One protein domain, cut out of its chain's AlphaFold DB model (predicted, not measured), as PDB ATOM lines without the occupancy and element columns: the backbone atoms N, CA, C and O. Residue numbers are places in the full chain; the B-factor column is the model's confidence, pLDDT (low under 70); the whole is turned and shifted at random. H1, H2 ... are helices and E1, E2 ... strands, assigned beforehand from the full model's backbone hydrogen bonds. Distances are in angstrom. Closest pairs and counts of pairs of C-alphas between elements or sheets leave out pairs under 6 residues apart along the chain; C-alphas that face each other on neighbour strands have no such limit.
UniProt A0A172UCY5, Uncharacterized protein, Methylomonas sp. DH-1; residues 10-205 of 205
ATOM      1  N   TYR A  10     -61.002 -22.762  61.988       94.19
ATOM      2  CA  TYR A  10     -60.347 -21.563  62.496       94.19
ATOM      3  C   TYR A  10     -59.557 -21.907  63.757       94.19
ATOM      4  O   TYR A  10     -60.076 -22.539  64.674       94.19
ATOM      5  N   ASN A  11     -58.306 -21.455  63.840       93.62
ATOM      6  CA  ASN A  11     -57.546 -21.572  65.082       93.62
ATOM      7  C   ASN A  11     -57.983 -20.508  66.108       93.62
ATOM      8  O   ASN A  11     -58.513 -19.454  65.749       93.62
ATOM      9  N   HIS A  12     -57.697 -20.767  67.384       91.62
ATOM     10  CA  HIS A  12     -58.021 -19.876  68.502       91.62
ATOM     11  C   HIS A  12     -57.401 -18.467  68.436       91.62
ATOM     12  O   HIS A  12     -57.858 -17.594  69.157       91.62
ATOM     13  N   ASN A  13     -56.397 -18.223  67.586       94.44
ATOM     14  CA  ASN A  13     -55.769 -16.907  67.394       94.44
ATOM     15  C   ASN A  13     -56.287 -16.185  66.139       94.44
ATOM     16  O   ASN A  13     -55.694 -15.204  65.688       94.44
ATOM     17  N   SER A  14     -57.373 -16.672  65.534       95.88
ATOM     18  CA  SER A  14     -57.910 -16.091  64.310       95.88
ATOM     19  C   SER A  14     -58.443 -14.673  64.533       95.88
ATOM     20  O   SER A  14     -59.223 -14.406  65.447       95.88
ATOM     21  N   THR A  15     -58.075 -13.769  63.626       96.75
ATOM     22  CA  THR A  15     -58.606 -12.399  63.547       96.75
ATOM     23  C   THR A  15     -59.932 -12.321  62.783       96.75
ATOM     24  O   THR A  15     -60.487 -11.234  62.610       96.75
ATOM     25  N   ALA A  16     -60.459 -13.456  62.308       95.31
ATOM     26  CA  ALA A  16     -61.753 -13.499  61.643       95.31
ATOM     27  C   ALA A  16     -62.879 -13.170  62.633       95.31
ATOM     28  O   ALA A  16     -62.809 -13.506  63.814       95.31
ATOM     29  N   LYS A  17     -63.927 -12.509  62.134       95.88
ATOM     30  CA  LYS A  17     -65.090 -12.096  62.926       95.88
ATOM     31  C   LYS A  17     -66.300 -12.972  62.600       95.88
ATOM     32  O   LYS A  17     -66.573 -13.157  61.407       95.88
ATOM     33  N   PRO A  18     -67.068 -13.444  63.596       94.38
ATOM     34  CA  PRO A  18     -68.294 -14.203  63.360       94.38
ATOM     35  C   PRO A  18     -69.302 -13.486  62.458       94.38
ATOM     36  O   PRO A  18     -69.912 -14.135  61.608       94.38
ATOM     37  N   SER A  19     -69.427 -12.156  62.557       93.12
ATOM     38  CA  SER A  19     -70.290 -11.361  61.667       93.12
ATOM     39  C   SER A  19     -69.901 -11.488  60.189       93.12
ATOM     40  O   SER A  19     -70.761 -11.645  59.322       93.12
ATOM     41  N   VAL A  20     -68.599 -11.483  59.892       91.94
ATOM     42  CA  VAL A  20     -68.069 -11.625  58.528       91.94
ATOM     43  C   VAL A  20     -68.210 -13.064  58.037       91.94
ATOM     44  O   VAL A  20     -68.632 -13.280  56.902       91.94
ATOM     45  N   ILE A  21     -67.898 -14.047  58.889       90.44
ATOM     46  CA  ILE A  21     -68.032 -15.476  58.564       90.44
ATOM     47  C   ILE A  21     -69.492 -15.804  58.232       90.44
ATOM     48  O   ILE A  21     -69.763 -16.347  57.163       90.44
ATOM     49  N   SER A  22     -70.428 -15.387  59.089       86.75
ATOM     50  CA  SER A  22     -71.869 -15.598  58.894       86.75
ATOM     51  C   SER A  22     -72.362 -14.961  57.596       86.75
ATOM     52  O   SER A  22     -73.035 -15.616  56.803       86.75
ATOM     53  N   LYS A  23     -71.982 -13.704  57.328       86.44
ATOM     54  CA  LYS A  23     -72.359 -13.000  56.093       86.44
ATOM     55  C   LYS A  23     -71.851 -13.720  54.843       86.44
ATOM     56  O   LYS A  23     -72.576 -13.824  53.858       86.44
ATOM     57  N   ASN A  24     -70.615 -14.212  54.875       83.25
ATOM     58  CA  ASN A  24     -70.024 -14.917  53.742       83.25
ATOM     59  C   ASN A  24     -70.688 -16.276  53.506       83.25
ATOM     60  O   ASN A  24     -70.923 -16.624  52.347       83.25
ATOM     61  N   LEU A  25     -71.014 -17.003  54.579       80.69
ATOM     62  CA  LEU A  25     -71.711 -18.285  54.512       80.69
ATOM     63  C   LEU A  25     -73.093 -18.104  53.867       80.69
ATOM     64  O   LEU A  25     -73.359 -18.685  52.824       80.69
ATOM     65  N   LEU A  26     -73.903 -17.174  54.385       76.81
ATOM     66  CA  LEU A  26     -75.253 -16.880  53.876       76.81
ATOM     67  C   LEU A  26     -75.289 -16.318  52.442       76.81
ATOM     68  O   LEU A  26     -76.346 -16.276  51.823       76.81
ATOM     69  N   SER A  27     -74.155 -15.861  51.907       76.06
ATOM     70  CA  SER A  27     -74.053 -15.336  50.538       76.06
ATOM     71  C   SER A  27     -73.768 -16.403  49.469       76.06
ATOM     72  O   SER A  27     -73.505 -16.055  48.316       76.06
ATOM     73  N   GLY A  28     -73.721 -17.686  49.832       71.00
ATOM     74  CA  GLY A  28     -73.450 -18.787  48.904       71.00
ATOM     75  C   GLY A  28     -74.403 -19.966  49.067       71.00
ATOM     76  O   GLY A  28     -75.281 -19.949  49.922       71.00
ATOM     77  N   ASP A  29     -74.188 -20.999  48.252       73.50
ATOM     78  CA  ASP A  29     -74.831 -22.301  48.424       73.50
ATOM     79  C   ASP A  29     -74.173 -23.021  49.610       73.50
ATOM     80  O   ASP A  29     -73.004 -23.404  49.528       73.50
ATOM     81  N   VAL A  30     -74.906 -23.157  50.715       71.00
ATOM     82  CA  VAL A  30     -74.444 -23.780  51.965       71.00
ATOM     83  C   VAL A  30     -75.075 -25.159  52.091       71.00
ATOM     84  O   VAL A  30     -76.294 -25.289  51.986       71.00
ATOM     85  N   LYS A  31     -74.258 -26.184  52.323       77.25
ATOM     86  CA  LYS A  31     -74.719 -27.533  52.673       77.25
ATOM     87  C   LYS A  31     -74.770 -27.708  54.187       77.25
ATOM     88  O   LYS A  31     -74.044 -27.042  54.916       77.25
ATOM     89  N   ASP A  32     -75.545 -28.677  54.662       73.25
ATOM     90  CA  ASP A  32     -75.643 -29.002  56.097       73.25
ATOM     91  C   ASP A  32     -74.295 -29.362  56.745       73.25
ATOM     92  O   ASP A  32     -74.096 -29.184  57.946       73.25
ATOM     93  N   GLU A  33     -73.373 -29.890  55.940       78.31
ATOM     94  CA  GLU A  33     -72.014 -30.276  56.328       78.31
ATOM     95  C   GLU A  33     -71.078 -29.067  56.498       78.31
ATOM     96  O   GLU A  33     -69.995 -29.209  57.072       78.31
ATOM     97  N   ASP A  34     -71.487 -27.893  56.004       78.50
ATOM     98  CA  ASP A  34     -70.656 -26.701  55.891       78.50
ATOM     99  C   ASP A  34     -70.688 -25.888  57.182       78.50
ATOM    100  O   ASP A  34     -71.340 -24.846  57.280       78.50
ATOM    101  N   CYS A  35     -69.946 -26.351  58.188       87.88
ATOM    102  CA  CYS A  35     -69.828 -25.641  59.454       87.88
ATOM    103  C   CYS A  35     -68.422 -25.042  59.651       87.88
ATOM    104  O   CYS A  35     -67.425 -25.770  59.671       87.88
ATOM    105  N   PRO A  36     -68.305 -23.712  59.825       91.00
ATOM    106  CA  PRO A  36     -67.075 -23.090  60.288       91.00
ATOM    107  C   PRO A  36     -66.862 -23.401  61.775       91.00
ATOM    108  O   PRO A  36     -67.547 -22.858  62.649       91.00
ATOM    109  N   TRP A  37     -65.886 -24.258  62.056       94.50
ATOM    110  CA  TRP A  37     -65.495 -24.657  63.405       94.50
ATOM    111  C   TRP A  37     -64.329 -23.803  63.908       94.50
ATOM    112  O   TRP A  37     -63.407 -23.487  63.162       94.50
ATOM    113  N   VAL A  38     -64.328 -23.467  65.191       96.56
ATOM    114  CA  VAL A  38     -63.183 -22.921  65.923       96.56
ATOM    115  C   VAL A  38     -62.568 -24.032  66.749       96.56
ATOM    116  O   VAL A  38     -63.266 -24.675  67.530       96.56
ATOM    117  N   GLN A  39     -61.259 -24.214  66.613       96.69
ATOM    118  CA  GLN A  39     -60.469 -25.097  67.456       96.69
ATOM    119  C   GLN A  39     -59.806 -24.315  68.594       96.69
ATOM    120  O   GLN A  39     -58.951 -23.451  68.360       96.69
ATOM    121  N   VAL A  40     -60.130 -24.692  69.830       96.50
ATOM    122  CA  VAL A  40     -59.459 -24.246  71.056       96.50
ATOM    123  C   VAL A  40     -58.915 -25.486  71.764       96.50
ATOM    124  O   VAL A  40     -59.653 -26.200  72.434       96.50
ATOM    125  N   GLY A  41     -57.635 -25.811  71.569       94.38
ATOM    126  CA  GLY A  41     -57.099 -27.107  72.005       94.38
ATOM    127  C   GLY A  41     -57.875 -28.272  71.372       94.38
ATOM    128  O   GLY A  41     -57.953 -28.358  70.147       94.38
ATOM    129  N   GLN A  42     -58.477 -29.123  72.213       96.31
ATOM    130  CA  GLN A  42     -59.350 -30.238  71.812       96.31
ATOM    131  C   GLN A  42     -60.855 -29.900  71.887       96.31
ATOM    132  O   GLN A  42     -61.688 -30.798  71.792       96.31
ATOM    133  N   LEU A  43     -61.216 -28.626  72.079       98.12
ATOM    134  CA  LEU A  43     -62.596 -28.138  72.045       98.12
ATOM    135  C   LEU A  43     -62.915 -27.533  70.673       98.12
ATOM    136  O   LEU A  43     -62.169 -26.690  70.169       98.12
ATOM    137  N   TYR A  44     -64.049 -27.934  70.106       97.75
ATOM    138  CA  TYR A  44     -64.527 -27.510  68.797       97.75
ATOM    139  C   TYR A  44     -65.892 -26.836  68.917       97.75
ATOM    140  O   TYR A  44     -66.843 -27.415  69.448       97.75
ATOM    141  N   LEU A  45     -65.965 -25.600  68.426       97.06
ATOM    142  CA  LEU A  45     -67.110 -24.703  68.589       97.06
ATOM    143  C   LEU A  45     -67.553 -24.169  67.229       97.06
ATOM    144  O   LEU A  45     -66.727 -23.739  66.432       97.06
ATOM    145  N   SER A  46     -68.846 -24.158  66.955       94.19
ATOM    146  CA  SER A  46     -69.412 -23.555  65.754       94.19
ATOM    147  C   SER A  46     -69.428 -22.027  65.872       94.19
ATOM    148  O   SER A  46     -69.760 -21.449  66.914       94.19
ATOM    149  N   VAL A  47     -69.064 -21.350  64.781       90.50
ATOM    150  CA  VAL A  47     -69.164 -19.882  64.678       90.50
ATOM    151  C   VAL A  47     -70.576 -19.444  64.286       90.50
ATOM    152  O   VAL A  47     -70.990 -18.332  64.602       90.50
ATOM    153  N   THR A  48     -71.299 -20.300  63.563       87.31
ATOM    154  CA  THR A  48     -72.554 -19.974  62.878       87.31
ATOM    155  C   THR A  48     -73.635 -21.013  63.163       87.31
ATOM    156  O   THR A  48     -73.469 -21.881  64.020       87.31
ATOM    157  N   ILE A  49     -74.742 -20.934  62.421       82.69
ATOM    158  CA  ILE A  49     -75.742 -22.000  62.338       82.69
ATOM    159  C   ILE A  49     -75.055 -23.308  61.929       82.69
ATOM    160  O   ILE A  49     -74.180 -23.305  61.060       82.69
ATOM    161  N   THR A  50     -75.450 -24.393  62.584       79.12
ATOM    162  CA  THR A  50     -75.051 -25.770  62.289       79.12
ATOM    163  C   THR A  50     -76.205 -26.493  61.596       79.12
ATOM    164  O   THR A  50     -77.367 -26.266  61.928       79.12
ATOM    165  N   GLY A  51     -75.898 -27.357  60.626       77.94
ATOM    166  CA  GLY A  51     -76.850 -28.341  60.101       77.94
ATOM    167  C   GLY A  51     -76.813 -29.645  60.902       77.94
ATOM    168  O   GLY A  51     -75.843 -29.899  61.624       77.94
ATOM    169  N   GLU A  52     -77.825 -30.504  60.726       83.19
ATOM    170  CA  GLU A  52     -77.924 -31.821  61.393       83.19
ATOM    171  C   GLU A  52     -76.637 -32.646  61.203       83.19
ATOM    172  O   GLU A  52     -76.159 -33.289  62.125       83.19
ATOM    173  N   ASN A  53     -76.005 -32.570  60.027       85.50
ATOM    174  CA  ASN A  53     -74.811 -33.356  59.697       85.50
ATOM    175  C   ASN A  53     -73.472 -32.636  59.949       85.50
ATOM    176  O   ASN A  53     -72.420 -33.159  59.586       85.50
ATOM    177  N   SER A  54     -73.483 -31.450  60.558       89.12
ATOM    178  CA  SER A  54     -72.327 -30.539  60.603       89.12
ATOM    179  C   SER A  54     -71.081 -31.075  61.321       89.12
ATOM    180  O   SER A  54     -69.959 -30.740  60.937       89.12
ATOM    181  N   TRP A  55     -71.235 -31.898  62.363       94.38
ATOM    182  CA  TRP A  55     -70.095 -32.394  63.146       94.38
ATOM    183  C   TRP A  55     -69.502 -33.706  62.620       94.38
ATOM    184  O   TRP A  55     -68.369 -34.046  62.967       94.38
ATOM    185  N   LEU A  56     -70.216 -34.449  61.768       93.81
ATOM    186  CA  LEU A  56     -69.719 -35.719  61.228       93.81
ATOM    187  C   LEU A  56     -68.449 -35.541  60.367       93.81
ATOM    188  O   LEU A  56     -67.485 -36.281  60.592       93.81
ATOM    189  N   PRO A  57     -68.365 -34.548  59.454       93.31
ATOM    190  CA  PRO A  57     -67.122 -34.244  58.744       93.31
ATOM    191  C   PRO A  57     -65.960 -33.884  59.677       93.31
ATOM    192  O   PRO A  57     -64.823 -34.292  59.433       93.31
ATOM    193  N   LEU A  58     -66.239 -33.166  60.771       94.25
ATOM    194  CA  LEU A  58     -65.231 -32.846  61.779       94.25
ATOM    195  C   LEU A  58     -64.717 -34.123  62.458       94.25
ATOM    196  O   LEU A  58     -63.509 -34.309  62.571       94.25
ATOM    197  N   VAL A  59     -65.600 -35.049  62.837       95.75
ATOM    198  CA  VAL A  59     -65.195 -36.357  63.381       95.75
ATOM    199  C   VAL A  59     -64.337 -37.138  62.386       95.75
ATOM    200  O   VAL A  59     -63.307 -37.686  62.780       95.75
ATOM    201  N   ALA A  60     -64.688 -37.150  61.097       94.94
ATOM    202  CA  ALA A  60     -63.884 -37.805  60.065       94.94
ATOM    203  C   ALA A  60     -62.472 -37.194  59.951       94.94
ATOM    204  O   ALA A  60     -61.478 -37.929  59.901       94.94
ATOM    205  N   LEU A  61     -62.370 -35.859  59.982       94.12
ATOM    206  CA  LEU A  61     -61.097 -35.135  59.992       94.12
ATOM    207  C   LEU A  61     -60.254 -35.509  61.217       94.12
ATOM    208  O   LEU A  61     -59.109 -35.936  61.073       94.12
ATOM    209  N   LEU A  62     -60.813 -35.406  62.420       95.50
ATOM    210  CA  LEU A  62     -60.092 -35.688  63.665       95.50
ATOM    211  C   LEU A  62     -59.707 -37.167  63.790       95.50
ATOM    212  O   LEU A  62     -58.633 -37.500  64.294       95.50
ATOM    213  N   ARG A  63     -60.534 -38.070  63.261       96.00
ATOM    214  CA  ARG A  63     -60.204 -39.493  63.142       96.00
ATOM    215  C   ARG A  63     -58.976 -39.719  62.269       96.00
ATOM    216  O   ARG A  63     -58.125 -40.536  62.629       96.00
ATOM    217  N   SER A  64     -58.862 -39.008  61.145       94.81
ATOM    218  CA  SER A  64     -57.676 -39.079  60.274       94.81
ATOM    219  C   SER A  64     -56.400 -38.579  60.967       94.81
ATOM    220  O   SER A  64     -55.304 -38.999  60.612       94.81
ATOM    221  N   GLN A  65     -56.552 -37.757  62.010       94.88
ATOM    222  CA  GLN A  65     -55.476 -37.276  62.881       94.88
ATOM    223  C   GLN A  65     -55.196 -38.212  64.071       94.88
ATOM    224  O   GLN A  65     -54.348 -37.913  64.908       94.88
ATOM    225  N   GLY A  66     -55.879 -39.360  64.152       96.56
ATOM    226  CA  GLY A  66     -55.629 -40.397  65.153       96.56
ATOM    227  C   GLY A  66     -56.604 -40.420  66.330       96.56
ATOM    228  O   GLY A  66     -56.540 -41.353  67.130       96.56
ATOM    229  N   HIS A  67     -57.541 -39.473  66.434       97.38
ATOM    230  CA  HIS A  67     -58.551 -39.506  67.493       97.38
ATOM    231  C   HIS A  67     -59.552 -40.646  67.281       97.38
ATOM    232  O   HIS A  67     -60.037 -40.872  66.174       97.38
ATOM    233  N   LYS A  68     -59.869 -41.374  68.356       97.75
ATOM    234  CA  LYS A  68     -60.802 -42.513  68.321       97.75
ATOM    235  C   LYS A  68     -62.004 -42.347  69.237       97.75
ATOM    236  O   LYS A  68     -62.960 -43.091  69.098       97.75
ATOM    237  N   HIS A  69     -61.982 -41.384  70.150       98.44
ATOM    238  CA  HIS A  69     -63.074 -41.139  71.085       98.44
ATOM    239  C   HIS A  69     -63.479 -39.677  70.999       98.44
ATOM    240  O   HIS A  69     -62.611 -38.811  71.002       98.44
ATOM    241  N   PHE A  70     -64.779 -39.411  70.917       98.62
ATOM    242  CA  PHE A  70     -65.346 -38.074  70.795       98.62
ATOM    243  C   PHE A  70     -66.452 -37.862  71.827       98.62
ATOM    244  O   PHE A  70     -67.273 -38.756  72.062       98.62
ATOM    245  N   LYS A  71     -66.513 -36.658  72.401       98.56
ATOM    246  CA  LYS A  71     -67.664 -36.172  73.169       98.56
ATOM    247  C   LYS A  71     -68.403 -35.130  72.352       98.56
ATOM    248  O   LYS A  71     -67.813 -34.124  71.969       98.56
ATOM    249  N   VAL A  72     -69.686 -35.352  72.119       98.25
ATOM    250  CA  VAL A  72     -70.557 -34.410  71.417       98.25
ATOM    251  C   VAL A  72     -71.582 -33.900  72.414       98.25
ATOM    252  O   VAL A  72     -72.428 -34.654  72.883       98.25
ATOM    253  N   PHE A  73     -71.487 -32.632  72.783       97.75
ATOM    254  CA  PHE A  73     -72.472 -32.007  73.650       97.75
ATOM    255  C   PHE A  73     -73.665 -31.586  72.785       97.75
ATOM    256  O   PHE A  73     -73.481 -30.958  71.740       97.75
ATOM    257  N   SER A  74     -74.872 -31.915  73.243       95.81
ATOM    258  CA  SER A  74     -76.127 -31.756  72.503       95.81
ATOM    259  C   SER A  74     -77.285 -31.318  73.415       95.81
ATOM    260  O   SER A  74     -77.121 -31.125  74.622       95.81
ATOM    261  N   GLY A  75     -78.477 -31.160  72.847       90.25
ATOM    262  CA  GLY A  75     -79.722 -30.905  73.575       90.25
ATOM    263  C   GLY A  75     -80.057 -29.443  73.793       90.25
ATOM    264  O   GLY A  75     -80.865 -29.115  74.666       90.25
ATOM    265  N   ARG A  76     -79.451 -28.567  72.993       91.50
ATOM    266  CA  ARG A  76     -79.720 -27.138  73.024       91.50
ATOM    267  C   ARG A  76     -79.566 -26.475  71.663       91.50
ATOM    268  O   ARG A  76     -78.837 -26.970  70.815       91.50
ATOM    269  N   HIS A  77     -80.213 -25.335  71.503       89.12
ATOM    270  CA  HIS A  77     -79.935 -24.328  70.501       89.12
ATOM    271  C   HIS A  77     -78.718 -23.485  70.901       89.12
ATOM    272  O   HIS A  77     -78.295 -23.447  72.064       89.12
ATOM    273  N   GLY A  78     -78.197 -22.762  69.916       83.50
ATOM    274  CA  GLY A  78     -77.330 -21.615  70.141       83.50
ATOM    275  C   GLY A  78     -78.106 -20.322  70.228       83.50
ATOM    276  O   GLY A  78     -79.071 -20.144  69.491       83.50
ATOM    277  N   ASP A  79     -77.618 -19.398  71.045       85.62
ATOM    278  CA  ASP A  79     -78.044 -18.004  71.018       85.62
ATOM    279  C   ASP A  79     -76.835 -17.089  71.244       85.62
ATOM    280  O   ASP A  79     -75.771 -17.531  71.698       85.62
ATOM    281  N   ILE A  80     -76.990 -15.816  70.894       90.25
ATOM    282  CA  ILE A  80     -75.971 -14.787  71.067       90.25
ATOM    283  C   ILE A  80     -76.639 -13.540  71.644       90.25
ATOM    284  O   ILE A  80     -77.273 -12.801  70.890       90.25
ATOM    285  N   PRO A  81     -76.400 -13.206  72.919       90.88
ATOM    286  CA  PRO A  81     -75.877 -14.046  74.012       90.88
ATOM    287  C   PRO A  81     -76.908 -15.060  74.555       90.88
ATOM    288  O   PRO A  81     -78.097 -14.953  74.289       90.88
ATOM    289  N   ASN A  82     -76.488 -16.020  75.385       90.12
ATOM    290  CA  ASN A  82     -77.420 -16.905  76.096       90.12
ATOM    291  C   ASN A  82     -78.169 -16.132  77.189       90.12
ATOM    292  O   ASN A  82     -77.562 -15.444  78.008       90.12
ATOM    293  N   ILE A  83     -79.490 -16.271  77.243       89.75
ATOM    294  CA  ILE A  83     -80.311 -15.564  78.229       89.75
ATOM    295  C   ILE A  83     -80.323 -16.344  79.545       89.75
ATOM    296  O   ILE A  83     -80.649 -17.535  79.564       89.75
ATOM    297  N   VAL A  84     -80.033 -15.657  80.651       90.62
ATOM    298  CA  VAL A  84     -80.119 -16.219  82.006       90.62
ATOM    299  C   VAL A  84     -81.071 -15.417  82.886       90.62
ATOM    300  O   VAL A  84     -81.133 -14.183  82.824       90.62
ATOM    301  N   ASP A  85     -81.836 -16.118  83.720       88.50
ATOM    302  CA  ASP A  85     -82.633 -15.484  84.763       88.50
ATOM    303  C   ASP A  85     -81.784 -15.134  85.998       88.50
ATOM    304  O   ASP A  85     -80.593 -15.429  86.102       88.50
ATOM    305  N   ARG A  86     -82.416 -14.501  86.986       85.94
ATOM    306  CA  ARG A  86     -81.762 -14.079  88.236       85.94
ATOM    307  C   ARG A  86     -81.287 -15.222  89.126       85.94
ATOM    308  O   ARG A  86     -80.533 -14.982  90.063       85.94
ATOM    309  N   LYS A  87     -81.792 -16.429  88.893       88.38
ATOM    310  CA  LYS A  87     -81.410 -17.644  89.609       88.38
ATOM    311  C   LYS A  87     -80.302 -18.393  88.863       88.38
ATOM    312  O   LYS A  87     -79.976 -19.500  89.275       88.38
ATOM    313  N   GLY A  88     -79.761 -17.821  87.782       88.81
ATOM    314  CA  GLY A  88     -78.757 -18.458  86.935       88.81
ATOM    315  C   GLY A  88     -79.336 -19.537  86.019       88.81
ATOM    316  O   GLY A  88     -78.580 -20.351  85.495       88.81
ATOM    317  N   MET A  89     -80.661 -19.600  85.841       91.44
ATOM    318  CA  MET A  89     -81.285 -20.553  84.926       91.44
ATOM    319  C   MET A  89     -81.156 -20.058  83.489       91.44
ATOM    320  O   MET A  89     -81.616 -18.962  83.168       91.44
ATOM    321  N   THR A  90     -80.585 -20.880  82.611       91.12
ATOM    322  CA  THR A  90     -80.551 -20.599  81.175       91.12
ATOM    323  C   THR A  90     -81.939 -20.797  80.571       91.12
ATOM    324  O   THR A  90     -82.610 -21.798  80.834       91.12
ATOM    325  N   LEU A  91     -82.387 -19.842  79.762       88.88
ATOM    326  CA  LEU A  91     -83.747 -19.796  79.225       88.88
ATOM    327  C   LEU A  91     -83.770 -20.092  77.724       88.88
ATOM    328  O   LEU A  91     -82.853 -19.716  77.010       88.88
ATOM    329  N   ASN A  92     -84.853 -20.714  77.244       85.69
ATOM    330  CA  ASN A  92     -85.229 -20.833  75.821       85.69
ATOM    331  C   ASN A  92     -84.207 -21.475  74.866       85.69
ATOM    332  O   ASN A  92     -84.359 -21.382  73.655       85.69
ATOM    333  N   VAL A  93     -83.191 -22.151  75.393       88.69
ATOM    334  CA  VAL A  93     -82.169 -22.818  74.576       88.69
ATOM    335  C   VAL A  93     -82.329 -24.329  74.542       88.69
ATOM    336  O   VAL A  93     -81.723 -24.958  73.700       88.69
ATOM    337  N   PHE A  94     -83.075 -24.954  75.449       91.25
ATOM    338  CA  PHE A  94     -83.107 -26.416  75.535       91.25
ATOM    339  C   PHE A  94     -84.054 -27.027  74.506       91.25
ATOM    340  O   PHE A  94     -85.229 -26.671  74.466       91.25
ATOM    341  N   ALA A  95     -83.540 -27.984  73.736       90.94
ATOM    342  CA  ALA A  95     -84.234 -28.614  72.619       90.94
ATOM    343  C   ALA A  95     -83.910 -30.108  72.618       90.94
ATOM    344  O   ALA A  95     -82.773 -30.516  72.363       90.94
ATOM    345  N   LYS A  96     -84.886 -30.939  72.988       91.06
ATOM    346  CA  LYS A  96     -84.691 -32.393  73.095       91.06
ATOM    347  C   LYS A  96     -84.493 -33.032  71.722       91.06
ATOM    348  O   LYS A  96     -83.712 -33.972  71.598       91.06
ATOM    349  N   GLU A  97     -85.159 -32.502  70.714       92.12
ATOM    350  CA  GLU A  97     -85.048 -32.893  69.315       92.12
ATOM    351  C   GLU A  97     -83.593 -32.929  68.828       92.12
ATOM    352  O   GLU A  97     -83.212 -33.887  68.160       92.12
ATOM    353  N   HIS A  98     -82.743 -31.993  69.268       91.75
ATOM    354  CA  HIS A  98     -81.322 -31.977  68.905       91.75
ATOM    355  C   HIS A  98     -80.543 -33.176  69.463       91.75
ATOM    356  O   HIS A  98     -79.632 -33.677  68.811       91.75
ATOM    357  N   ILE A  99     -80.936 -33.711  70.625       94.06
ATOM    358  CA  ILE A  99     -80.352 -34.956  71.156       94.06
ATOM    359  C   ILE A  99     -80.720 -36.129  70.252       94.06
ATOM    360  O   ILE A  99     -79.901 -37.015  70.000       94.06
ATOM    361  N   ASP A 100     -81.971 -36.169  69.800       94.31
ATOM    362  CA  ASP A 100     -82.480 -37.257  68.971       94.31
ATOM    363  C   ASP A 100     -81.860 -37.199  67.557       94.31
ATOM    364  O   ASP A 100     -81.519 -38.237  66.987       94.31
ATOM    365  N   GLU A 101     -81.635 -35.999  67.016       94.12
ATOM    366  CA  GLU A 101     -80.836 -35.732  65.808       94.12
ATOM    367  C   GLU A 101     -79.383 -36.198  65.966       94.12
ATOM    368  O   GLU A 101     -78.923 -37.056  65.211       94.12
ATOM    369  N   ASP A 102     -78.678 -35.743  67.001       95.94
ATOM    370  CA  ASP A 102     -77.272 -36.105  67.204       95.94
ATOM    371  C   ASP A 102     -77.080 -37.600  67.483       95.94
ATOM    372  O   ASP A 102     -76.077 -38.190  67.074       95.94
ATOM    373  N   ASN A 103     -78.053 -38.269  68.106       97.12
ATOM    374  CA  ASN A 103     -78.026 -39.726  68.232       97.12
ATOM    375  C   ASN A 103     -78.200 -40.443  66.883       97.12
ATOM    376  O   ASN A 103     -77.560 -41.478  66.664       97.12
ATOM    377  N   ARG A 104     -79.010 -39.907  65.958       96.50
ATOM    378  CA  ARG A 104     -79.109 -40.438  64.586       96.50
ATOM    379  C   ARG A 104     -77.788 -40.268  63.838       96.50
ATOM    380  O   ARG A 104     -77.310 -41.220  63.215       96.50
ATOM    381  N   VAL A 105     -77.154 -39.104  63.959       96.00
ATOM    382  CA  VAL A 105     -75.848 -38.828  63.335       96.00
ATOM    383  C   VAL A 105     -74.749 -39.692  63.960       96.00
ATOM    384  O   VAL A 105     -73.933 -40.262  63.237       96.00
ATOM    385  N   ARG A 106     -74.777 -39.919  65.278       97.69
ATOM    386  CA  ARG A 106     -73.916 -40.897  65.966       97.69
ATOM    387  C   ARG A 106     -74.080 -42.303  65.410       97.69
ATOM    388  O   ARG A 106     -73.077 -42.955  65.133       97.69
ATOM    389  N   ALA A 107     -75.308 -42.780  65.220       97.31
ATOM    390  CA  ALA A 107     -75.537 -44.106  64.647       97.31
ATOM    391  C   ALA A 107     -74.947 -44.223  63.229       97.31
ATOM    392  O   ALA A 107     -74.339 -45.243  62.896       97.31
ATOM    393  N   LYS A 108     -75.057 -43.163  62.416       95.69
ATOM    394  CA  LYS A 108     -74.403 -43.076  61.101       95.69
ATOM    395  C   LYS A 108     -72.876 -43.110  61.227       95.69
ATOM    396  O   LYS A 108     -72.246 -43.925  60.558       95.69
ATOM    397  N   ALA A 109     -72.302 -42.310  62.127       95.75
ATOM    398  CA  ALA A 109     -70.860 -42.254  62.370       95.75
ATOM    399  C   ALA A 109     -70.281 -43.622  62.757       95.75
ATOM    400  O   ALA A 109     -69.275 -44.038  62.198       95.75
ATOM    401  N   LEU A 110     -70.938 -44.349  63.666       97.06
ATOM    402  CA  LEU A 110     -70.484 -45.668  64.132       97.06
ATOM    403  C   LEU A 110     -70.653 -46.772  63.077       97.06
ATOM    404  O   LEU A 110     -69.960 -47.786  63.125       97.06
ATOM    405  N   LYS A 111     -71.569 -46.585  62.120       96.56
ATOM    406  CA  LYS A 111     -71.705 -47.472  60.959       96.56
ATOM    407  C   LYS A 111     -70.610 -47.218  59.922       96.56
ATOM    408  O   LYS A 111     -70.137 -48.164  59.299       96.56
ATOM    409  N   GLU A 112     -70.245 -45.956  59.711       95.44
ATOM    410  CA  GLU A 112     -69.239 -45.539  58.729       95.44
ATOM    411  C   GLU A 112     -67.804 -45.752  59.234       95.44
ATOM    412  O   GLU A 112     -66.924 -46.168  58.479       95.44
ATOM    413  N   PHE A 113     -67.573 -45.524  60.526       96.00
ATOM    414  CA  PHE A 113     -66.269 -45.597  61.175       96.00
ATOM    415  C   PHE A 113     -66.314 -46.610  62.324       96.00
ATOM    416  O   PHE A 113     -66.738 -46.308  63.437       96.00
ATOM    417  N   THR A 114     -65.849 -47.831  62.067       94.56
ATOM    418  CA  THR A 114     -65.924 -48.936  63.043       94.56
ATOM    419  C   THR A 114     -64.877 -48.856  64.156       94.56
ATOM    420  O   THR A 114     -64.909 -49.650  65.090       94.56
ATOM    421  N   ASP A 115     -63.911 -47.948  64.043       97.31
ATOM    422  CA  ASP A 115     -62.780 -47.786  64.959       97.31
ATOM    423  C   ASP A 115     -62.926 -46.590  65.908       97.31
ATOM    424  O   ASP A 115     -61.963 -46.242  66.590       97.31
ATOM    425  N   ILE A 116     -64.098 -45.945  65.950       98.31
ATOM    426  CA  ILE A 116     -64.348 -44.801  66.829       98.31
ATOM    427  C   ILE A 116     -65.467 -45.067  67.835       98.31
ATOM    428  O   ILE A 116     -66.348 -45.898  67.629       98.31
ATOM    429  N   THR A 117     -65.468 -44.275  68.899       98.25
ATOM    430  CA  THR A 117     -66.574 -44.113  69.836       98.25
ATOM    431  C   THR A 117     -67.003 -42.651  69.865       98.25
ATOM    432  O   THR A 117     -66.184 -41.730  69.847       98.25
ATOM    433  N   VAL A 118     -68.312 -42.427  69.914       98.50
ATOM    434  CA  VAL A 118     -68.910 -41.097  70.044       98.50
ATOM    435  C   VAL A 118     -69.909 -41.169  71.184       98.50
ATOM    436  O   VAL A 118     -70.808 -42.012  71.142       98.50
ATOM    437  N   ASP A 119     -69.765 -40.298  72.177       98.19
ATOM    438  CA  ASP A 119     -70.723 -40.167  73.273       98.19
ATOM    439  C   ASP A 119     -71.461 -38.836  73.163       98.19
ATOM    440  O   ASP A 119     -70.830 -37.777  73.138       98.19
ATOM    441  N   ILE A 120     -72.793 -38.903  73.134       97.88
ATOM    442  CA  ILE A 120     -73.646 -37.716  73.209       97.88
ATOM    443  C   ILE A 120     -73.830 -37.339  74.680       97.88
ATOM    444  O   ILE A 120     -74.270 -38.163  75.483       97.88
ATOM    445  N   ILE A 121     -73.502 -36.097  75.026       97.38
ATOM    446  CA  ILE A 121     -73.704 -35.512  76.351       97.38
ATOM    447  C   ILE A 121     -74.936 -34.610  76.296       97.38
ATOM    448  O   ILE A 121     -74.946 -33.596  75.598       97.38
ATOM    449  N   ASP A 122     -75.973 -34.985  77.040       95.88
ATOM    450  CA  ASP A 122     -77.199 -34.201  77.172       95.88
ATOM    451  C   ASP A 122     -76.971 -32.997  78.097       95.88
ATOM    452  O   ASP A 122     -76.826 -33.135  79.314       95.88
ATOM    453  N   THR A 123     -76.961 -31.798  77.516       94.69
ATOM    454  CA  THR A 123     -76.757 -30.552  78.265       94.69
ATOM    455  C   THR A 123     -77.981 -30.098  79.061       94.69
ATOM    456  O   THR A 123     -77.857 -29.216  79.908       94.69
ATOM    457  N   GLN A 124     -79.155 -30.708  78.862       91.31
ATOM    458  CA  GLN A 124     -80.372 -30.394  79.624       91.31
ATOM    459  C   GLN A 124     -80.317 -30.894  81.069       91.31
ATOM    460  O   GLN A 124     -81.155 -30.503  81.886       91.31
ATOM    461  N   GLN A 125     -79.331 -31.734  81.393       90.44
ATOM    462  CA  GLN A 125     -79.089 -32.244  82.743       90.44
ATOM    463  C   GLN A 125     -78.676 -31.144  83.729       90.44
ATOM    464  O   GLN A 125     -78.857 -31.316  84.933       90.44
ATOM    465  N   SER A 126     -78.172 -30.007  83.236       91.94
ATOM    466  CA  SER A 126     -77.872 -28.833  84.052       91.94
ATOM    467  C   SER A 126     -78.472 -27.577  83.430       91.94
ATOM    468  O   SER A 126     -78.021 -27.101  82.391       91.94
ATOM    469  N   LYS A 127     -79.520 -27.045  84.066       92.56
ATOM    470  CA  LYS A 127     -80.228 -25.842  83.593       92.56
ATOM    471  C   LYS A 127     -79.830 -24.566  84.328       92.56
ATOM    472  O   LYS A 127     -80.074 -23.479  83.816       92.56
ATOM    473  N   THR A 128     -79.240 -24.705  85.509       93.19
ATOM    474  CA  THR A 128     -78.784 -23.607  86.367       93.19
ATOM    475  C   THR A 128     -77.264 -23.587  86.384       93.19
ATOM    476  O   THR A 128     -76.653 -24.652  86.423       93.19
ATOM    477  N   ASP A 129     -76.664 -22.395  86.343       93.75
ATOM    478  CA  ASP A 129     -75.209 -22.203  86.250       93.75
ATOM    479  C   ASP A 129     -74.601 -23.011  85.093       93.75
ATOM    480  O   ASP A 129     -73.544 -23.642  85.199       93.75
ATOM    481  N   GLN A 130     -75.311 -23.035  83.969       93.94
ATOM    482  CA  GLN A 130     -75.011 -23.948  82.879       93.94
ATOM    483  C   GLN A 130     -73.630 -23.685  82.271       93.94
ATOM    484  O   GLN A 130     -72.917 -24.646  81.986       93.94
ATOM    485  N   ALA A 131     -73.215 -22.422  82.106       94.38
ATOM    486  CA  ALA A 131     -71.875 -22.091  81.618       94.38
ATOM    487  C   ALA A 131     -70.780 -22.727  82.492       94.38
ATOM    488  O   ALA A 131     -69.841 -23.344  81.980       94.38
ATOM    489  N   LYS A 132     -70.951 -22.672  83.818       95.56
ATOM    490  CA  LYS A 132     -70.041 -23.304  84.778       95.56
ATOM    491  C   LYS A 132     -70.055 -24.827  84.647       95.56
ATOM    492  O   LYS A 132     -68.988 -25.428  84.544       95.56
ATOM    493  N   TRP A 133     -71.234 -25.449  84.608       96.56
ATOM    494  CA  TRP A 133     -71.340 -26.901  84.436       96.56
ATOM    495  C   TRP A 133     -70.698 -27.369  83.123       96.56
ATOM    496  O   TRP A 133     -69.939 -28.334  83.118       96.56
ATOM    497  N   LEU A 134     -70.936 -26.655  82.023       96.75
ATOM    498  CA  LEU A 134     -70.350 -26.943  80.713       96.75
ATOM    499  C   LEU A 134     -68.829 -26.838  80.730       96.75
ATOM    500  O   LEU A 134     -68.153 -27.697  80.164       96.75
ATOM    501  N   GLN A 135     -68.286 -25.810  81.380       96.81
ATOM    502  CA  GLN A 135     -66.848 -25.670  81.577       96.81
ATOM    503  C   GLN A 135     -66.283 -26.861  82.363       96.81
ATOM    504  O   GLN A 135     -65.331 -27.495  81.910       96.81
ATOM    505  N   GLU A 136     -66.868 -27.191  83.515       96.25
ATOM    506  CA  GLU A 136     -66.404 -28.290  84.370       96.25
ATOM    507  C   GLU A 136     -66.487 -29.643  83.656       96.25
ATOM    508  O   GLU A 136     -65.533 -30.424  83.687       96.25
ATOM    509  N   GLU A 137     -67.602 -29.917  82.979       97.19
ATOM    510  CA  GLU A 137     -67.817 -31.157  82.239       97.19
ATOM    511  C   GLU A 137     -66.863 -31.263  81.047       97.19
ATOM    512  O   GLU A 137     -66.230 -32.299  80.853       97.19
ATOM    513  N   THR A 138     -66.659 -30.175  80.301       97.75
ATOM    514  CA  THR A 138     -65.687 -30.137  79.198       97.75
ATOM    515  C   THR A 138     -64.271 -30.396  79.693       97.75
ATOM    516  O   THR A 138     -63.556 -31.220  79.122       97.75
ATOM    517  N   GLN A 139     -63.859 -29.760  80.793       96.50
ATOM    518  CA  GLN A 139     -62.519 -29.943  81.353       96.50
ATOM    519  C   GLN A 139     -62.227 -31.392  81.764       96.50
ATOM    520  O   GLN A 139     -61.071 -31.808  81.677       96.50
ATOM    521  N   LYS A 140     -63.229 -32.178  82.183       95.81
ATOM    522  CA  LYS A 140     -63.037 -33.611  82.486       95.81
ATOM    523  C   LYS A 140     -62.535 -34.374  81.263       95.81
ATOM    524  O   LYS A 140     -61.597 -35.156  81.381       95.81
ATOM    525  N   HIS A 141     -63.120 -34.107  80.098       96.75
ATOM    526  CA  HIS A 141     -62.810 -34.817  78.855       96.75
ATOM    527  C   HIS A 141     -61.529 -34.299  78.198       96.75
ATOM    528  O   HIS A 141     -60.704 -35.093  77.744       96.75
ATOM    529  N   LEU A 142     -61.303 -32.980  78.236       95.94
ATOM    530  CA  LEU A 142     -60.075 -32.376  77.712       95.94
ATOM    531  C   LEU A 142     -58.819 -32.886  78.438       95.94
ATOM    532  O   LEU A 142     -57.815 -33.158  77.787       95.94
ATOM    533  N   LYS A 143     -58.882 -33.103  79.763       94.06
ATOM    534  CA  LYS A 143     -57.772 -33.691  80.548       94.06
ATOM    535  C   LYS A 143     -57.381 -35.099  80.095       94.06
ATOM    536  O   LYS A 143     -56.249 -35.517  80.308       94.06
ATOM    537  N   SER A 144     -58.304 -35.826  79.474       94.31
ATOM    538  CA  SER A 144     -58.058 -37.145  78.889       94.31
ATOM    539  C   SER A 144     -57.703 -37.078  77.400       94.31
ATOM    540  O   SER A 144     -57.686 -38.110  76.735       94.31
ATOM    541  N   ASN A 145     -57.420 -35.882  76.868       94.12
ATOM    542  CA  ASN A 145     -57.136 -35.627  75.453       94.12
ATOM    543  C   ASN A 145     -58.256 -36.104  74.503       94.12
ATOM    544  O   ASN A 145     -58.005 -36.475  73.354       94.12
ATOM    545  N   ILE A 146     -59.503 -36.110  74.986       97.81
ATOM    546  CA  ILE A 146     -60.676 -36.495  74.198       97.81
ATOM    547  C   ILE A 146     -61.233 -35.234  73.523       97.81
ATOM    548  O   ILE A 146     -61.588 -34.290  74.234       97.81
ATOM    549  N   PRO A 147     -61.332 -35.194  72.178       98.19
ATOM    550  CA  PRO A 147     -62.048 -34.139  71.471       98.19
ATOM    551  C   PRO A 147     -63.467 -33.913  72.000       98.19
ATOM    552  O   PRO A 147     -64.262 -34.853  72.111       98.19
ATOM    553  N   VAL A 148     -63.790 -32.650  72.269       98.56
ATOM    554  CA  VAL A 148     -65.115 -32.184  72.684       98.56
ATOM    555  C   VAL A 148     -65.691 -31.296  71.590       98.56
ATOM    556  O   VAL A 148     -65.064 -30.322  71.188       98.56
ATOM    557  N   ILE A 149     -66.892 -31.610  71.120       98.19
ATOM    558  CA  ILE A 149     -67.600 -30.867  70.077       98.19
ATOM    559  C   ILE A 149     -68.903 -30.340  70.669       98.19
ATOM    560  O   ILE A 149     -69.697 -31.116  71.202       98.19
ATOM    561  N   TYR A 150     -69.145 -29.036  70.571       97.25
ATOM    562  CA  TYR A 150     -70.458 -28.459  70.866       97.25
ATOM    563  C   TYR A 150     -71.266 -28.387  69.565       97.25
ATOM    564  O   TYR A 150     -70.997 -27.542  68.712       97.25
ATOM    565  N   ALA A 151     -72.231 -29.295  69.390       92.75
ATOM    566  CA  ALA A 151     -72.891 -29.540  68.098       92.75
ATOM    567  C   ALA A 151     -74.030 -28.563  67.742       92.75
ATOM    568  O   ALA A 151     -74.611 -28.647  66.660       92.75
ATOM    569  N   TRP A 152     -74.344 -27.607  68.614       92.88
ATOM    570  CA  TRP A 152     -75.379 -26.608  68.355       92.88
ATOM    571  C   TRP A 152     -74.833 -25.376  67.637       92.88
ATOM    572  O   TRP A 152     -73.625 -25.137  67.588       92.88
ATOM    573  N   CYS A 153     -75.744 -24.574  67.088       90.94
ATOM    574  CA  CYS A 153     -75.434 -23.309  66.427       90.94
ATOM    575  C   CYS A 153     -74.665 -22.369  67.364       90.94
ATOM    576  O   CYS A 153     -74.857 -22.419  68.572       90.94
ATOM    577  N   TYR A 154     -73.832 -21.477  66.833       92.81
ATOM    578  CA  TYR A 154     -73.218 -20.380  67.599       92.81
ATOM    579  C   TYR A 154     -72.549 -20.807  68.920       92.81
ATOM    580  O   TYR A 154     -72.501 -20.037  69.882       92.81
ATOM    581  N   SER A 155     -72.027 -22.031  69.009       95.50
ATOM    582  CA  SER A 155     -71.544 -22.569  70.282       95.50
ATOM    583  C   SER A 155     -70.285 -21.862  70.797       95.50
ATOM    584  O   SER A 155     -69.999 -21.928  71.996       95.50
ATOM    585  N   LEU A 156     -69.610 -21.069  69.959       96.88
ATOM    586  CA  LEU A 156     -68.581 -20.108  70.377       96.88
ATOM    587  C   LEU A 156     -69.087 -19.062  71.390       96.88
ATOM    588  O   LEU A 156     -68.295 -18.492  72.130       96.88
ATOM    589  N   PHE A 157     -70.394 -18.814  71.470       96.38
ATOM    590  CA  PHE A 157     -70.990 -17.837  72.389       96.38
ATOM    591  C   PHE A 157     -71.618 -18.486  73.627       96.38
ATOM    592  O   PHE A 157     -72.280 -17.817  74.412       96.38
ATOM    593  N   THR A 158     -71.392 -19.785  73.840       94.62
ATOM    594  CA  THR A 158     -72.026 -20.557  74.923       94.62
ATOM    595  C   THR A 158     -71.780 -19.983  76.322       94.62
ATOM    596  O   THR A 158     -72.655 -20.082  77.173       94.62
ATOM    597  N   MET A 159     -70.612 -19.375  76.566       95.62
ATOM    598  CA  MET A 159     -70.284 -18.763  77.867       95.62
ATOM    599  C   MET A 159     -70.625 -17.267  77.931       95.62
ATOM    600  O   MET A 159     -70.334 -16.606  78.924       95.62
ATOM    601  N   CYS A 160     -71.193 -16.713  76.859       95.25
ATOM    602  CA  CYS A 160     -71.678 -15.346  76.829       95.25
ATOM    603  C   CYS A 160     -73.111 -15.325  77.360       95.25
ATOM    604  O   CYS A 160     -74.015 -15.842  76.705       95.25
ATOM    605  N   GLU A 161     -73.306 -14.740  78.541       93.25
ATOM    606  CA  GLU A 161     -74.600 -14.689  79.216       93.25
ATOM    607  C   GLU A 161     -75.141 -13.256  79.287       93.25
ATOM    608  O   GLU A 161     -74.404 -12.299  79.535       93.25
ATOM    609  N   PHE A 162     -76.452 -13.112  79.104       90.88
ATOM    610  CA  PHE A 162     -77.192 -11.869  79.283       90.88
ATOM    611  C   PHE A 162     -78.273 -12.062  80.339       90.88
ATOM    612  O   PHE A 162     -79.231 -12.816  80.152       90.88
ATOM    613  N   SER A 163     -78.110 -11.374  81.466       87.31
ATOM    614  CA  SER A 163     -79.037 -11.469  82.589       87.31
ATOM    615  C   SER A 163     -80.275 -10.606  82.362       87.31
ATOM    616  O   SER A 163     -80.173  -9.395  82.152       87.31
ATOM    617  N   MET A 164     -81.463 -11.203  82.460       75.56
ATOM    618  CA  MET A 164     -82.711 -10.445  82.343       75.56
ATOM    619  C   MET A 164     -82.911  -9.459  83.519       75.56
ATOM    620  O   MET A 164     -82.682  -9.822  84.681       75.56
ATOM    621  N   PRO A 165     -83.390  -8.223  83.257       67.88
ATOM    622  CA  PRO A 165     -83.680  -7.244  84.303       67.88
ATOM    623  C   PRO A 165     -84.895  -7.629  85.166       67.88
ATOM    624  O   PRO A 165     -85.642  -8.556  84.879       67.88
ATOM    625  N   ALA A 166     -85.084  -6.885  86.260       57.44
ATOM    626  CA  ALA A 166     -85.941  -7.210  87.405       57.44
ATOM    627  C   ALA A 166     -87.442  -7.359  87.200       57.44
ATOM    628  O   ALA A 166     -88.138  -7.742  88.140       57.44
ATOM    629  N   VAL A 167     -87.951  -6.956  86.052       51.88
ATOM    630  CA  VAL A 167     -89.347  -6.555  85.931       51.88
ATOM    631  C   VAL A 167     -90.044  -7.545  85.016       51.88
ATOM    632  O   VAL A 167     -89.437  -7.987  84.044       51.88
ATOM    633  N   GLY A 168     -91.280  -7.910  85.367       51.28
ATOM    634  CA  GLY A 168     -92.129  -8.925  84.726       51.28
ATOM    635  C   GLY A 168     -92.526  -8.652  83.270       51.28
ATOM    636  O   GLY A 168     -93.636  -8.984  82.868       51.28
ATOM    637  N   ASP A 169     -91.629  -8.069  82.482       50.28
ATOM    638  CA  ASP A 169     -91.737  -7.984  81.042       50.28
ATOM    639  C   ASP A 169     -91.607  -9.392  80.466       50.28
ATOM    640  O   ASP A 169     -90.527  -9.989  80.401       50.28
ATOM    641  N   SER A 170     -92.741  -9.914  80.022       53.75
ATOM    642  CA  SER A 170     -92.816 -11.026  79.089       53.75
ATOM    643  C   SER A 170     -91.810 -10.839  77.947       53.75
ATOM    644  O   SER A 170     -91.893  -9.837  77.242       53.75
ATOM    645  N   LEU A 171     -90.889 -11.796  77.786       53.25
ATOM    646  CA  LEU A 171     -90.495 -12.513  76.553       53.25
ATOM    647  C   LEU A 171     -90.417 -11.788  75.186       53.25
ATOM    648  O   LEU A 171     -90.245 -12.452  74.173       53.25
ATOM    649  N   LYS A 172     -90.450 -10.458  75.108       60.28
ATOM    650  CA  LYS A 172     -90.121  -9.684  73.898       60.28
ATOM    651  C   LYS A 172     -88.670  -9.204  73.935       60.28
ATOM    652  O   LYS A 172     -88.355  -8.082  73.556       60.28
ATOM    653  N   LEU A 173     -87.774 -10.042  74.462       57.94
ATOM    654  CA  LEU A 173     -86.372  -9.682  74.691       57.94
ATOM    655  C   LEU A 173     -85.636  -9.348  73.381       57.94
ATOM    656  O   LEU A 173     -84.802  -8.451  73.381       57.94
ATOM    657  N   TYR A 174     -86.025  -9.976  72.264       53.31
ATOM    658  CA  TYR A 174     -85.511  -9.679  70.917       53.31
ATOM    659  C   TYR A 174     -85.799  -8.243  70.443       53.31
ATOM    660  O   TYR A 174     -85.121  -7.748  69.549       53.31
ATOM    661  N   GLU A 175     -86.775  -7.556  71.046       57.03
ATOM    662  CA  GLU A 175     -87.099  -6.153  70.747       57.03
ATOM    663  C   GLU A 175     -86.360  -5.174  71.677       57.03
ATOM    664  O   GLU A 175     -86.386  -3.961  71.454       57.03
ATOM    665  N   LYS A 176     -85.673  -5.665  72.721       70.62
ATOM    666  CA  LYS A 176     -84.887  -4.804  73.607       70.62
ATOM    667  C   LYS A 176     -83.577  -4.453  72.912       70.62
ATOM    668  O   LYS A 176     -82.704  -5.298  72.731       70.62
ATOM    669  N   VAL A 177     -83.430  -3.172  72.580       81.00
ATOM    670  CA  VAL A 177     -82.226  -2.570  71.979       81.00
ATOM    671  C   VAL A 177     -80.938  -3.024  72.681       81.00
ATOM    672  O   VAL A 177     -79.931  -3.260  72.024       81.00
ATOM    673  N   GLU A 178     -80.972  -3.214  74.001       83.56
ATOM    674  CA  GLU A 178     -79.841  -3.711  74.793       83.56
ATOM    675  C   GLU A 178     -79.390  -5.125  74.402       83.56
ATOM    676  O   GLU A 178     -78.190  -5.354  74.261       83.56
ATOM    677  N   TYR A 179     -80.326  -6.054  74.179       85.62
ATOM    678  CA  TYR A 179     -80.013  -7.426  73.776       85.62
ATOM    679  C   TYR A 179     -79.394  -7.454  72.376       85.62
ATOM    680  O   TYR A 179     -78.338  -8.047  72.166       85.62
ATOM    681  N   VAL A 180     -79.996  -6.723  71.433       87.88
ATOM    682  CA  VAL A 180     -79.479  -6.592  70.061       87.88
ATOM    683  C   VAL A 180     -78.095  -5.933  70.052       87.88
ATOM    684  O   VAL A 180     -77.204  -6.351  69.311       87.88
ATOM    685  N   ASN A 181     -77.874  -4.919  70.891       89.50
ATOM    686  CA  ASN A 181     -76.567  -4.281  71.030       89.50
ATOM    687  C   ASN A 181     -75.524  -5.233  71.624       89.50
ATOM    688  O   ASN A 181     -74.392  -5.256  71.138       89.50
ATOM    689  N   ALA A 182     -75.891  -6.034  72.628       90.75
ATOM    690  CA  ALA A 182     -75.019  -7.071  73.174       90.75
ATOM    691  C   ALA A 182     -74.649  -8.093  72.089       90.75
ATOM    692  O   ALA A 182     -73.467  -8.319  71.836       90.75
ATOM    693  N   GLN A 183     -75.637  -8.611  71.355       92.38
ATOM    694  CA  GLN A 183     -75.423  -9.528  70.236       92.38
ATOM    695  C   GLN A 183     -74.461  -8.954  69.185       92.38
ATOM    696  O   GLN A 183     -73.470  -9.588  68.819       92.38
ATOM    697  N   ASN A 184     -74.721  -7.730  68.717       92.75
ATOM    698  CA  ASN A 184     -73.886  -7.058  67.722       92.75
ATOM    699  C   ASN A 184     -72.468  -6.785  68.230       92.75
ATOM    700  O   ASN A 184     -71.519  -6.810  67.444       92.75
ATOM    701  N   THR A 185     -72.311  -6.521  69.526       94.94
ATOM    702  CA  THR A 185     -71.001  -6.309  70.143       94.94
ATOM    703  C   THR A 185     -70.181  -7.594  70.079       94.94
ATOM    704  O   THR A 185     -69.051  -7.575  69.592       94.94
ATOM    705  N   GLU A 186     -70.767  -8.724  70.476       95.94
ATOM    706  CA  GLU A 186     -70.087 -10.021  70.475       95.94
ATOM    707  C   GLU A 186     -69.778 -10.528  69.063       95.94
ATOM    708  O   GLU A 186     -68.661 -10.964  68.788       95.94
ATOM    709  N   LEU A 187     -70.713 -10.386  68.119       95.00
ATOM    710  CA  LEU A 187     -70.515 -10.783  66.719       95.00
ATOM    711  C   LEU A 187     -69.375 -10.032  66.010       95.00
ATOM    712  O   LEU A 187     -68.851 -10.521  65.006       95.00
ATOM    713  N   ASN A 188     -69.014  -8.841  66.496       96.00
ATOM    714  CA  ASN A 188     -67.975  -7.997  65.904       96.00
ATOM    715  C   ASN A 188     -66.602  -8.123  66.569       96.00
ATOM    716  O   ASN A 188     -65.637  -7.532  66.058       96.00
ATOM    717  N   LYS A 189     -66.495  -8.910  67.642       97.44
ATOM    718  CA  LYS A 189     -65.209  -9.375  68.165       97.44
ATOM    719  C   LYS A 189     -64.595 -10.396  67.208       97.44
ATOM    720  O   LYS A 189     -65.279 -11.073  66.440       97.44
ATOM    721  N   THR A 190     -63.279 -10.481  67.221       97.94
ATOM    722  CA  THR A 190     -62.530 -11.548  66.558       97.94
ATOM    723  C   THR A 190     -62.693 -12.863  67.315       97.94
ATOM    724  O   THR A 190     -62.972 -12.875  68.515       97.94
ATOM    725  N   ILE A 191     -62.478 -13.988  66.632       97.75
ATOM    726  CA  ILE A 191     -62.421 -15.307  67.274       97.75
ATOM    727  C   ILE A 191     -61.403 -15.302  68.423       97.75
ATOM    728  O   ILE A 191     -61.718 -15.801  69.497       97.75
ATOM    729  N   ALA A 192     -60.229 -14.691  68.237       98.00
ATOM    730  CA  ALA A 192     -59.220 -14.579  69.289       98.00
ATOM    731  C   ALA A 192     -59.738 -13.865  70.548       98.00
ATOM    732  O   ALA A 192     -59.577 -14.371  71.658       98.00
ATOM    733  N   GLU A 193     -60.410 -12.722  70.389       98.12
ATOM    734  CA  GLU A 193     -61.008 -11.987  71.511       98.12
ATOM    735  C   GLU A 193     -62.093 -12.811  72.218       98.12
ATOM    736  O   GLU A 193     -62.132 -12.853  73.449       98.12
ATOM    737  N   LEU A 194     -62.945 -13.507  71.458       97.75
ATOM    738  CA  LEU A 194     -63.996 -14.370  72.006       97.75
ATOM    739  C   LEU A 194     -63.411 -15.554  72.779       97.75
ATOM    740  O   LEU A 194     -63.849 -15.834  73.892       97.75
ATOM    741  N   VAL A 195     -62.386 -16.215  72.240       97.62
ATOM    742  CA  VAL A 195     -61.723 -17.338  72.912       97.62
ATOM    743  C   VAL A 195     -61.039 -16.889  74.199       97.62
ATOM    744  O   VAL A 195     -61.202 -17.542  75.228       97.62
ATOM    745  N   LEU A 196     -60.324 -15.762  74.183       96.88
ATOM    746  CA  LEU A 196     -59.688 -15.217  75.387       96.88
ATOM    747  C   LEU A 196     -60.706 -14.787  76.449       96.88
ATOM    748  O   LEU A 196     -60.418 -14.884  77.640       96.88
ATOM    749  N   THR A 197     -61.891 -14.340  76.030       96.62
ATOM    750  CA  THR A 197     -62.965 -13.930  76.943       96.62
ATOM    751  C   THR A 197     -63.675 -15.141  77.554       96.62
ATOM    752  O   THR A 197     -63.834 -15.215  78.770       96.62
ATOM    753  N   TYR A 198     -64.086 -16.102  76.725       96.88
ATOM    754  CA  TYR A 198     -65.044 -17.150  77.104       96.88
ATOM    755  C   TYR A 198     -64.420 -18.525  77.348       96.88
ATOM    756  O   TYR A 198     -64.959 -19.325  78.115       96.88
ATOM    757  N   PHE A 199     -63.264 -18.801  76.745       97.06
ATOM    758  CA  PHE A 199     -62.567 -20.083  76.844       97.06
ATOM    759  C   PHE A 199     -61.095 -19.979  77.290       97.06
ATOM    760  O   PHE A 199     -60.310 -20.872  76.954       97.06
ATOM    761  N   PRO A 200     -60.661 -18.977  78.093       95.62
ATOM    762  CA  PRO A 200     -59.258 -18.897  78.512       95.62
ATOM    763  C   PRO A 200     -58.842 -20.099  79.373       95.62
ATOM    764  O   PRO A 200     -57.663 -20.422  79.473       95.62
ATOM    765  N   TRP A 201     -59.810 -20.773  79.996       94.62
ATOM    766  CA  TRP A 201     -59.622 -21.979  80.796       94.62
ATOM    767  C   TRP A 201     -59.272 -23.222  79.967       94.62
ATOM    768  O   TRP A 201     -58.781 -24.190  80.541       94.62
ATOM    769  N   VAL A 202     -59.493 -23.204  78.648       94.50
ATOM    770  CA  VAL A 202     -59.054 -24.272  77.736       94.50
ATOM    771  C   VAL A 202     -57.572 -24.119  77.397       94.50
ATOM    772  O   VAL A 202     -56.858 -25.106  77.287       94.50
ATOM    773  N   LEU A 203     -57.093 -22.878  77.268       87.62
ATOM    774  CA  LEU A 203     -55.710 -22.564  76.886       87.62
ATOM    775  C   LEU A 203     -54.696 -22.743  78.026       87.62
ATOM    776  O   LEU A 203     -53.495 -22.753  77.785       87.62
ATOM    777  N   LYS A 204     -55.175 -22.832  79.271       76.69
ATOM    778  CA  LYS A 204     -54.353 -23.023  80.479       76.69
ATOM    779  C   LYS A 204     -54.177 -24.500  80.865       76.69
ATOM    780  O   LYS A 204     -53.617 -24.763  81.929       76.69
ATOM    781  N   GLY A 205     -54.738 -25.416  80.071       57.75
ATOM    782  CA  GLY A 205     -54.723 -26.864  80.299       57.75
ATOM    783  C   GLY A 205     -53.478 -27.553  79.771       57.75
ATOM    784  O   GLY A 205     -52.870 -27.024  78.816       57.75
TER     785      GLY A 205
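This is residues 10 to 205 of the 205 residues of an uncharacterized protein of Methylomonas sp. DH-1 (UniProt A0A172UCY5). A strongly twisted sheet of five strands makes the core, with H2 and H3 over one face and H4 over the other, three layers in all. Beyond one end of this sheet lies a second part, the short strand pair E4 and E7 with H5, and the loop of residues 164 to 176 makes the far end of the longest axis. The 196 printed residues hold seven helices and seven strands in the order H1 E1 E2 H2 E3 E4 H3 E5 H4 E6 E7 H5 H6 H7, class mixed. The large sheet is mixed, in the order E1 E2 E6 E3 E5. The whole is compact, radius of gyration of the C-alphas 16.5 A, yet only just elongated, spanning 53 by 35 by 34 A.

The large sheet holds E1, residues 37 to 40, E2, 43 to 46, E6, 148 to 150, E3, 69 to 74 and 16.1 A long, and E5, 117 to 122 and 16.3 A long. The helices on its faces are H2, residues 56 to 64, H3, 96 to 112 and 24.9 A long, and H4, 130 to 142 and 17.9 A long. E4 is residues 82 to 84 and E7 161 to 163. H1, residues 18 to 26, begins at C-alpha 18 (-68.294, -14.203, 63.360). H5 is residues 177 to 187, H6 191 to 198, and H7, 200 to 203, ends at C-alpha 203 (-55.710, -22.564, 76.886).

E1 and E2 form an antiparallel hairpin, with N 38 and O 45 at 2.7 A. The other neighbours are parallel: E2 and E6 (N 44 and O 148, 2.8 A), E6 and E3 (N 149 and O 71, 2.8 A), E3 and E5 (N 121 and O 72, 2.8 A), and, in the small sheet, E4 and E7 (N 162 and O 82, 2.8 A). E2, H2, E3 and E5, H4, E6 are split strand-helix-strand units, each with another strand between its two parallel strands, and both crossovers are right-handed. H3 runs along the strands at a height over the sheet of 8.9 A; its closest C-alphas to E5 are Arg 106 and Val 118, 6.5 A. H4, on the opposite face, has a height of 9.6 A. H6 only grazes the sheet. H7 is only just not on it, with 4 pairs of C-alphas within 10 A. H1 and H5 are close but not clearly touching, Ser 19 to Leu 187 at 5.1 A between C-alphas. Every O i to N i+4 pair is within hydrogen-bond range in H1, H2, H3, H5 and H6, and 8 of 9 in H4; H7 is too short for one.

The C-alphas farthest apart, Thr 114 and Val 167, are 53.6 A apart. The printed part has no cut. The links E4 to H3 and E7 to H5 are long. Mean pLDDT of the printed part is 90.1, and residues 165 to 175 and 205 are under 70.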